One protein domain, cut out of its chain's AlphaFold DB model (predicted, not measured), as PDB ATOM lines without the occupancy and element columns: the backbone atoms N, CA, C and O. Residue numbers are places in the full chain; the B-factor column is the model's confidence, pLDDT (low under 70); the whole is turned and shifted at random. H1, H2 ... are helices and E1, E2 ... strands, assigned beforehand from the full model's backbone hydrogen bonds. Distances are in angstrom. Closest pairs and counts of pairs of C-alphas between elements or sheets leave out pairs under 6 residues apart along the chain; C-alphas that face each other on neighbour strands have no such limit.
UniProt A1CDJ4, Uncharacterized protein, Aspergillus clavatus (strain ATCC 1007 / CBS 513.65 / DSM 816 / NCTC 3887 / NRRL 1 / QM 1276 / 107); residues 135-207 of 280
ATOM      1  N   THR A 135      11.418  33.694  18.242       66.00
ATOM      2  CA  THR A 135      12.295  32.751  17.543       66.00
ATOM      3  C   THR A 135      12.169  31.372  18.171       66.00
ATOM      4  O   THR A 135      11.883  31.220  19.358       66.00
ATOM      5  N   VAL A 136      12.311  30.335  17.350       66.31
ATOM      6  CA  VAL A 136      12.258  28.940  17.786       66.31
ATOM      7  C   VAL A 136      13.369  28.143  17.151       66.31
ATOM      8  O   VAL A 136      13.729  28.384  16.006       66.31
ATOM      9  N   ARG A 137      13.872  27.157  17.878       76.19
ATOM     10  CA  ARG A 137      14.804  26.151  17.366       76.19
ATOM     11  C   ARG A 137      14.470  24.797  17.990       76.19
ATOM     12  O   ARG A 137      13.816  24.777  19.035       76.19
ATOM     13  N   PRO A 138      14.878  23.666  17.402       73.56
ATOM     14  CA  PRO A 138      14.719  22.378  18.063       73.56
ATOM     15  C   PRO A 138      15.539  22.286  19.354       73.56
ATOM     16  O   PRO A 138      16.526  22.994  19.542       73.56
ATOM     17  N   LEU A 139      15.129  21.393  20.252       75.44
ATOM     18  CA  LEU A 139      15.983  20.933  21.342       75.44
ATOM     19  C   LEU A 139      17.009  19.919  20.812       75.44
ATOM     20  O   LEU A 139      16.662  19.128  19.930       75.44
ATOM     21  N   PRO A 140      18.233  19.864  21.374       83.38
ATOM     22  CA  PRO A 140      19.242  18.884  20.960       83.38
ATOM     23  C   PRO A 140      18.753  17.437  21.110       83.38
ATOM     24  O   PRO A 140      19.035  16.587  20.277       83.38
ATOM     25  N   SER A 141      17.950  17.166  22.144       77.69
ATOM     26  CA  SER A 141      17.332  15.855  22.385       77.69
ATOM     27  C   SER A 141      16.301  15.453  21.327       77.69
ATOM     28  O   SER A 141      16.021  14.268  21.168       77.69
ATOM     29  N   ALA A 142      15.718  16.422  20.620       71.00
ATOM     30  CA  ALA A 142      14.660  16.208  19.640       71.00
ATOM     31  C   ALA A 142      15.158  16.271  18.188       71.00
ATOM     32  O   ALA A 142      14.416  15.894  17.280       71.00
ATOM     33  N   ASN A 143      16.385  16.751  17.953       80.25
ATOM     34  CA  ASN A 143      16.978  16.846  16.625       80.25
ATOM     35  C   ASN A 143      18.492  16.531  16.669       80.25
ATOM     36  O   ASN A 143      19.268  17.356  17.161       80.25
ATOM     37  N   PRO A 144      18.923  15.364  16.148       83.81
ATOM     38  CA  PRO A 144      20.322  14.939  16.202       83.81
ATOM     39  C   PRO A 144      21.249  15.806  15.340       83.81
ATOM     40  O   PRO A 144      22.399  16.016  15.719       83.81
ATOM     41  N   ASP A 145      20.758  16.358  14.229       77.31
ATOM     42  CA  ASP A 145      21.555  17.219  13.350       77.31
ATOM     43  C   ASP A 145      21.866  18.553  14.037       77.31
ATOM     44  O   ASP A 145      22.998  19.037  13.994       77.31
ATOM     45  N   PHE A 146      20.889  19.108  14.758       83.06
ATOM     46  CA  PHE A 146      21.098  20.290  15.588       83.06
ATOM     47  C   PHE A 146      22.062  20.015  16.748       83.06
ATOM     48  O   PHE A 146      22.927  20.839  17.045       83.06
ATOM     49  N   ALA A 147      21.955  18.849  17.395       84.81
ATOM     50  CA  ALA A 147      22.901  18.451  18.433       84.81
ATOM     51  C   ALA A 147      24.337  18.372  17.887       84.81
ATOM     52  O   ALA A 147      25.262  18.880  18.518       84.81
ATOM     53  N   ALA A 148      24.520  17.807  16.690       84.69
ATOM     54  CA  ALA A 148      25.819  17.755  16.026       84.69
ATOM     55  C   ALA A 148      26.355  19.154  15.674       84.69
ATOM     56  O   ALA A 148      27.542  19.410  15.870       84.69
ATOM     57  N   ALA A 149      25.497  20.066  15.205       82.50
ATOM     58  CA  ALA A 149      25.873  21.453  14.932       82.50
ATOM     59  C   ALA A 149      26.334  22.186  16.208       82.50
ATOM     60  O   ALA A 149      27.367  22.850  16.197       82.50
ATOM     61  N   LEU A 150      25.640  22.003  17.339       84.69
ATOM     62  CA  LEU A 150      26.047  22.581  18.630       84.69
ATOM     63  C   LEU A 150      27.409  22.079  19.118       84.69
ATOM     64  O   LEU A 150      28.185  22.850  19.677       84.69
ATOM     65  N   GLU A 151      27.708  20.792  18.935       84.75
ATOM     66  CA  GLU A 151      29.020  20.247  19.303       84.75
ATOM     67  C   GLU A 151      30.149  20.836  18.443       84.75
ATOM     68  O   GLU A 151      31.258  21.034  18.938       84.75
ATOM     69  N   ARG A 152      29.867  21.161  17.174       82.38
ATOM     70  CA  ARG A 152      30.821  21.823  16.267       82.38
ATOM     71  C   ARG A 152      31.047  23.284  16.635       82.38
ATOM     72  O   ARG A 152      32.183  23.746  16.604       82.38
ATOM     73  N   ASP A 153      29.997  23.986  17.045       77.19
ATOM     74  CA  ASP A 153      30.068  25.391  17.464       77.19
ATOM     75  C   ASP A 153      30.902  25.581  18.749       77.19
ATOM     76  O   ASP A 153      31.549  26.603  18.969       77.19
ATOM     77  N   ARG A 154      30.984  24.538  19.586       77.00
ATOM     78  CA  ARG A 154      31.836  24.511  20.789       77.00
ATOM     79  C   ARG A 154      33.325  24.343  20.503       77.00
ATOM     80  O   ARG A 154      34.131  24.422  21.438       77.00
ATOM     81  N   TRP A 155      33.726  24.062  19.266       75.88
ATOM     82  CA  TRP A 155      35.139  23.914  18.942       75.88
ATOM     83  C   TRP A 155      35.865  25.245  19.176       75.88
ATOM     84  O   TRP A 155      35.563  26.275  18.587       75.88
ATOM     85  N   SER A 156      36.853  25.250  20.071       62.97
ATOM     86  CA  SER A 156      37.650  26.454  20.311       62.97
ATOM     87  C   SER A 156      38.655  26.657  19.178       62.97
ATOM     88  O   SER A 156      39.399  25.725  18.854       62.97
ATOM     89  N   SER A 157      38.784  27.885  18.669       61.91
ATOM     90  CA  SER A 157      39.746  28.239  17.611       61.91
ATOM     91  C   SER A 157      41.198  27.863  17.928       61.91
ATOM     92  O   SER A 157      41.986  27.594  17.031       61.91
ATOM     93  N   ARG A 158      41.554  27.754  19.215       63.31
ATOM     94  CA  ARG A 158      42.908  27.394  19.674       63.31
ATOM     95  C   ARG A 158      43.276  25.915  19.498       63.31
ATOM     96  O   ARG A 158      44.432  25.568  19.717       63.31
ATOM     97  N   ARG A 159      42.318  25.038  19.178       72.62
ATOM     98  CA  ARG A 159      42.533  23.583  19.008       72.62
ATOM     99  C   ARG A 159      41.890  23.023  17.737       72.62
ATOM    100  O   ARG A 159      41.769  21.809  17.607       72.62
ATOM    101  N   ALA A 160      41.458  23.894  16.830       79.81
ATOM    102  CA  ALA A 160      40.827  23.473  15.593       79.81
ATOM    103  C   ALA A 160      41.865  22.852  14.647       79.81
ATOM    104  O   ALA A 160      42.941  23.405  14.420       79.81
ATOM    105  N   THR A 161      41.545  21.687  14.101       86.12
ATOM    106  CA  THR A 161      42.319  21.073  13.018       86.12
ATOM    107  C   THR A 161      42.125  21.863  11.716       86.12
ATOM    108  O   THR A 161      41.100  22.533  11.564       86.12
ATOM    109  N   PRO A 162      43.039  21.756  10.732       88.31
ATOM    110  CA  PRO A 162      42.878  22.426   9.438       88.31
ATOM    111  C   PRO A 162      41.533  22.138   8.752       88.31
ATOM    112  O   PRO A 162      40.936  23.034   8.167       88.31
ATOM    113  N   ALA A 163      41.009  20.915   8.885       85.19
ATOM    114  CA  ALA A 163      39.701  20.543   8.345       85.19
ATOM    115  C   ALA A 163      38.536  21.282   9.028       85.19
ATOM    116  O   ALA A 163      37.550  21.620   8.381       85.19
ATOM    117  N   GLN A 164      38.644  21.547  10.333       83.88
ATOM    118  CA  GLN A 164      37.628  22.289  11.086       83.88
ATOM    119  C   GLN A 164      37.669  23.782  10.759       83.88
ATOM    120  O   GLN A 164      36.619  24.401  10.638       83.88
ATOM    121  N   ILE A 165      38.869  24.335  10.559       84.31
ATOM    122  CA  ILE A 165      39.050  25.722  10.114       84.31
ATOM    123  C   ILE A 165      38.410  25.918   8.735       84.31
ATOM    124  O   ILE A 165      37.582  26.808   8.582       84.31
ATOM    125  N   ALA A 166      38.697  25.029   7.777       87.19
ATOM    126  CA  ALA A 166      38.101  25.086   6.442       87.19
ATOM    127  C   ALA A 166      36.561  24.987   6.472       87.19
ATOM    128  O   ALA A 166      35.874  25.654   5.701       87.19
ATOM    129  N   LEU A 167      36.005  24.178   7.381       84.88
ATOM    130  CA  LEU A 167      34.556  24.062   7.567       84.88
ATOM    131  C   LEU A 167      33.937  25.366   8.098       84.88
ATOM    132  O   LEU A 167      32.861  25.765   7.659       84.88
ATOM    133  N   TRP A 168      34.609  26.047   9.027       84.38
ATOM    134  CA  TRP A 168      34.153  27.340   9.537       84.38
ATOM    135  C   TRP A 168      34.227  28.449   8.495       84.38
ATOM    136  O   TRP A 168      33.283  29.227   8.381       84.38
ATOM    137  N   GLU A 169      35.315  28.504   7.724       87.69
ATOM    138  CA  GLU A 169      35.462  29.442   6.606       87.69
ATOM    139  C   GLU A 169      34.323  29.245   5.596       87.69
ATOM    140  O   GLU A 169      33.623  30.200   5.263       87.69
ATOM    141  N   ARG A 170      34.017  27.988   5.245       89.50
ATOM    142  CA  ARG A 170      32.876  27.635   4.389       89.50
ATOM    143  C   ARG A 170      31.529  28.099   4.956       89.50
ATOM    144  O   ARG A 170      30.695  28.612   4.212       89.50
ATOM    145  N   GLY A 171      31.301  27.929   6.258       86.31
ATOM    146  CA  GLY A 171      30.099  28.438   6.925       86.31
ATOM    147  C   GLY A 171      29.993  29.968   6.861       86.31
ATOM    148  O   GLY A 171      28.907  30.504   6.626       86.31
ATOM    149  N   GLY A 172      31.124  30.668   7.006       86.12
ATOM    150  CA  GLY A 172      31.235  32.117   6.829       86.12
ATOM    151  C   GLY A 172      30.845  32.568   5.420       86.12
ATOM    152  O   GLY A 172      29.975  33.428   5.281       86.12
ATOM    153  N   ASP A 173      31.396  31.916   4.395       87.00
ATOM    154  CA  ASP A 173      31.088  32.200   2.987       87.00
ATOM    155  C   ASP A 173      29.588  32.034   2.687       87.00
ATOM    156  O   ASP A 173      28.972  32.861   2.010       87.00
ATOM    157  N   LEU A 174      28.963  30.977   3.222       82.75
ATOM    158  CA  LEU A 174      27.527  30.731   3.062       82.75
ATOM    159  C   LEU A 174      26.675  31.792   3.784       82.75
ATOM    160  O   LEU A 174      25.653  32.221   3.242       82.75
ATOM    161  N   ARG A 175      27.083  32.264   4.972       81.25
ATOM    162  CA  ARG A 175      26.400  33.374   5.667       81.25
ATOM    163  C   ARG A 175      26.484  34.673   4.868       81.25
ATOM    164  O   ARG A 175      25.477  35.368   4.731       81.25
ATOM    165  N   GLU A 176      27.660  34.994   4.337       82.50
ATOM    166  CA  GLU A 176      27.860  36.194   3.524       82.50
ATOM    167  C   GLU A 176      27.008  36.136   2.253       82.50
ATOM    168  O   GLU A 176      26.234  37.058   1.983       82.50
ATOM    169  N   LYS A 177      27.022  34.996   1.553       78.88
ATOM    170  CA  LYS A 177      26.159  34.744   0.392       78.88
ATOM    171  C   LYS A 177      24.672  34.926   0.717       78.88
ATOM    172  O   LYS A 177      23.937  35.542  -0.058       78.88
ATOM    173  N   ALA A 178      24.218  34.433   1.871       70.50
ATOM    174  CA  ALA A 178      22.835  34.598   2.319       70.50
ATOM    175  C   ALA A 178      22.465  36.067   2.608       70.50
ATOM    176  O   ALA A 178      21.300  36.440   2.455       70.50
ATOM    177  N   SER A 179      23.433  36.895   3.016       69.12
ATOM    178  CA  SER A 179      23.222  38.301   3.376       69.12
ATOM    179  C   SER A 179      23.336  39.274   2.197       69.12
ATOM    180  O   SER A 179      22.685  40.319   2.229       69.12
ATOM    181  N   VAL A 180      24.184  38.990   1.205       59.31
ATOM    182  CA  VAL A 180      24.602  39.977   0.190       59.31
ATOM    183  C   VAL A 180      23.787  39.884  -1.105       59.31
ATOM    184  O   VAL A 180      23.451  40.913  -1.687       59.31
ATOM    185  N   ASP A 181      23.405  38.682  -1.545       45.09
ATOM    186  CA  ASP A 181      22.984  38.502  -2.943       45.09
ATOM    187  C   ASP A 181      21.479  38.604  -3.211       45.09
ATOM    188  O   ASP A 181      21.068  38.634  -4.372       45.09
ATOM    189  N   GLY A 182      20.617  38.576  -2.190       45.16
ATOM    190  CA  GLY A 182      19.155  38.521  -2.372       45.16
ATOM    191  C   GLY A 182      18.637  37.281  -3.134       45.16
ATOM    192  O   GLY A 182      17.429  37.093  -3.247       45.16
ATOM    193  N   ARG A 183      19.533  36.413  -3.631       48.84
ATOM    194  CA  ARG A 183      19.234  35.165  -4.356       48.84
ATOM    195  C   ARG A 183      18.943  33.984  -3.430       48.84
ATOM    196  O   ARG A 183      18.473  32.958  -3.909       48.84
ATOM    197  N   GLY A 184      19.163  34.148  -2.125       62.03
ATOM    198  CA  GLY A 184      19.017  33.080  -1.141       62.03
ATOM    199  C   GLY A 184      20.036  31.953  -1.340       62.03
ATOM    200  O   GLY A 184      20.713  31.859  -2.363       62.03
ATOM    201  N   LEU A 185      20.162  31.097  -0.331       69.06
ATOM    202  CA  LEU A 185      20.904  29.842  -0.451       69.06
ATOM    203  C   LEU A 185      20.085  28.837  -1.268       69.06
ATOM    204  O   LEU A 185      18.851  28.840  -1.197       69.06
ATOM    205  N   THR A 186      20.753  27.943  -2.003       74.75
ATOM    206  CA  THR A 186      20.070  26.740  -2.507       74.75
ATOM    207  C   THR A 186      19.628  25.853  -1.333       74.75
ATOM    208  O   THR A 186      20.057  26.043  -0.194       74.75
ATOM    209  N   CYS A 187      18.756  24.870  -1.584       63.56
ATOM    210  CA  CYS A 187      18.347  23.930  -0.532       63.56
ATOM    211  C   CYS A 187      19.551  23.159   0.032       63.56
ATOM    212  O   CYS A 187      19.679  23.040   1.245       63.56
ATOM    213  N   GLU A 188      20.456  22.721  -0.845       70.06
ATOM    214  CA  GLU A 188      21.685  22.011  -0.475       70.06
ATOM    215  C   GLU A 188      22.618  22.901   0.355       70.06
ATOM    216  O   GLU A 188      23.103  22.482   1.399       70.06
ATOM    217  N   GLU A 189      22.798  24.162  -0.042       75.75
ATOM    218  CA  GLU A 189      23.627  25.126   0.691       75.75
ATOM    219  C   GLU A 189      23.028  25.496   2.056       75.75
ATOM    220  O   GLU A 189      23.751  25.715   3.027       75.75
ATOM    221  N   ALA A 190      21.700  25.556   2.157       71.44
ATOM    222  CA  ALA A 190      21.014  25.803   3.420       71.44
ATOM    223  C   ALA A 190      21.128  24.607   4.381       71.44
ATOM    224  O   ALA A 190      21.269  24.802   5.590       71.44
ATOM    225  N   GLU A 191      21.062  23.377   3.868       71.50
ATOM    226  CA  GLU A 191      21.296  22.156   4.648       71.50
ATOM    227  C   GLU A 191      22.760  22.038   5.081       71.50
ATOM    228  O   GLU A 191      23.035  21.751   6.249       71.50
ATOM    229  N   GLU A 192      23.687  22.348   4.173       79.00
ATOM    230  CA  GLU A 192      25.122  22.423   4.434       79.00
ATOM    231  C   GLU A 192      25.398  23.396   5.594       79.00
ATOM    232  O   GLU A 192      25.974  22.996   6.610       79.00
ATOM    233  N   LEU A 193      24.883  24.627   5.511       79.38
ATOM    234  CA  LEU A 193      25.040  25.638   6.554       79.38
ATOM    235  C   LEU A 193      24.427  25.198   7.898       79.38
ATOM    236  O   LEU A 193      25.076  25.319   8.935       79.38
ATOM    237  N   ARG A 194      23.215  24.621   7.900       77.00
ATOM    238  CA  ARG A 194      22.579  24.098   9.130       77.00
ATOM    239  C   ARG A 194      23.410  23.018   9.808       77.00
ATOM    240  O   ARG A 194      23.372  22.896  11.028       77.00
ATOM    241  N   SER A 195      24.144  22.217   9.043       78.25
ATOM    242  CA  SER A 195      24.986  21.178   9.630       78.25
ATOM    243  C   SER A 195      26.177  21.768  10.401       78.25
ATOM    244  O   SER A 195      26.637  21.173  11.374       78.25
ATOM    245  N   MET A 196      26.684  22.933  10.002       81.31
ATOM    246  CA  MET A 196      27.889  23.532  10.586       81.31
ATOM    247  C   MET A 196      27.576  24.476  11.740       81.31
ATOM    248  O   MET A 196      28.393  24.627  12.644       81.31
ATOM    249  N   ASP A 197      26.405  25.104  11.696       79.62
ATOM    250  CA  ASP A 197      26.125  26.316  12.444       79.62
ATOM    251  C   ASP A 197      24.809  26.212  13.213       79.62
ATOM    252  O   ASP A 197      23.714  26.159  12.642       79.62
ATOM    253  N   ALA A 198      24.926  26.196  14.538       82.62
ATOM    254  CA  ALA A 198      23.796  26.067  15.441       82.62
ATOM    255  C   ALA A 198      22.879  27.304  15.445       82.62
ATOM    256  O   ALA A 198      21.683  27.166  15.719       82.62
ATOM    257  N   ASP A 199      23.385  28.497  15.123       79.75
ATOM    258  CA  ASP A 199      22.582  29.724  15.158       79.75
ATOM    259  C   ASP A 199      21.562  29.780  14.019       79.75
ATOM    260  O   ASP A 199      20.469  30.327  14.179       79.75
ATOM    261  N   VAL A 200      21.862  29.139  12.889       75.50
ATOM    262  CA  VAL A 200      20.983  29.091  11.706       75.50
ATOM    263  C   VAL A 200      19.711  28.272  11.965       75.50
ATOM    264  O   VAL A 200      18.718  28.391  11.245       75.50
ATOM    265  N   TRP A 201      19.687  27.481  13.041       74.12
ATOM    266  CA  TRP A 201      18.501  26.744  13.474       74.12
ATOM    267  C   TRP A 201      17.430  27.625  14.120       74.12
ATOM    268  O   TRP A 201      16.284  27.183  14.259       74.12
ATOM    269  N   TRP A 202      17.760  28.865  14.493       74.38
ATOM    270  CA  TRP A 202      16.771  29.826  14.967       74.38
ATOM    271  C   TRP A 202      15.867  30.289  13.827       74.38
ATOM    272  O   TRP A 202      16.199  31.142  13.009       74.38
ATOM    273  N   THR A 203      14.651  29.764  13.822       65.31
ATOM    274  CA  THR A 203      13.575  30.202  12.943       65.31
ATOM    275  C   THR A 203      12.759  31.273  13.648       65.31
ATOM    276  O   THR A 203      12.096  31.017  14.652       65.31
ATOM    277  N   ARG A 204      12.756  32.494  13.120       59.16
ATOM    278  CA  ARG A 204      11.838  33.531  13.600       59.16
ATOM    279  C   ARG A 204      10.412  33.160  13.170       59.16
ATOM    280  O   ARG A 204      10.155  32.923  12.003       59.16
ATOM    281  N   LEU A 205       9.486  33.049  14.120       53.69
ATOM    282  CA  LEU A 205       8.066  32.766  13.872       53.69
ATOM    283  C   LEU A 205       7.250  34.046  13.705       53.69
ATOM    284  O   LEU A 205       6.245  34.072  12.992       53.69
ATOM    285  N   ILE A 206       7.623  35.092  14.443       53.19
ATOM    286  CA  ILE A 206       6.885  36.351  14.512       53.19
ATOM    287  C   ILE A 206       7.892  37.479  14.632       53.19
ATOM    288  O   ILE A 206       8.736  37.444  15.517       53.19
ATOM    289  N   THR A 207       7.753  38.492  13.784       42.25
ATOM    290  CA  THR A 207       8.354  39.811  13.992       42.25
ATOM    291  C   THR A 207       7.224  40.763  14.374       42.25
ATOM    292  O   THR A 207       6.215  40.837  13.661       42.25
TER     293      THR A 207
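What this domain is: This is residues 135 to 207 of the 280 residues of an uncharacterized protein of Aspergillus clavatus (strain ATCC 1007 / CBS 513.65 / DSM 816 / NCTC 3887 / NRRL 1 / QM 1276 / 107) (UniProt A1CDJ4). A small two-stranded antiparallel sheet, E1 with E2, sits at one end, and beyond it H3 packs between H1 and the long helix H2, which stay apart from each other. The two strands bring the first and last printed residues near each other, with the three helices in the chain between them. The printed part has 73 residues with three named helices and two named strands, in the order E1, H1, H2, H3, E2, and its class is mostly helix. It is only just compact, close to loose, with a radius of gyration of the C-alphas of 13.0 A, and it spans 38 by 33 by 21 A.

Where its parts are: Strand E1 is residues 135 to 138, with C-alpha 135 at (12.295, 32.751, 17.543). Strand E2 is residues 203 to 206, with C-alpha 206 at (6.885, 36.351, 14.512). H1 is residues 144 to 153, 14.3 A from first to last C-alpha. H2, the longest helix, is residues 162 to 180 and measures 27.0 A, from C-alpha 162 at (42.878, 22.426, 9.438). H3 is residues 187 to 196 and measures 14.7 A.

How they stand to each other: E1 and E2 are antiparallel neighbours, with 142 degrees between their directions. The C-alphas of Thr 135 and Arg 204 face each other at 4.0 A. N 136 and O 203 are within hydrogen-bond range at 2.8 A, as are N 203 and O 136 at 2.7 A. The closest C-alphas of E1 and H1 are those of Pro 138 and Phe 146, 7.2 A apart. H1 touches H3, closest at the C-alphas of Ala 149 and Met 196, 5.2 A apart. These two helices run the same way at a steep tilt of 59 degrees. H2 touches H3 with residues 167 to 175 alone, closest at the C-alphas of Gly 171 and Leu 193, 5.8 A apart. H2 and H3 run opposite ways at a steep tilt of 49 degrees. H1 and H2 are apart; E2 is apart from both. E1 is apart from H2 and H3. In H1, H2 and H3 every O i to N i+4 pair is within hydrogen-bond range.

The domain as a whole: The two C-alphas farthest apart are those of Pro 162 and Ile 206, at 38.9 A, while those of the first and last printed residues, Thr 135 and Thr 207, are 8.8 A apart. The printed part has no cut. The link from E1 to H1 is tight, and the links from H1 to H2, H2 to H3 and H3 to E2 are short. The mean pLDDT of the printed part is 74.9; residues 135 to 136, 156 to 158, 179 to 185, 187 and 203 to 207 are under 70.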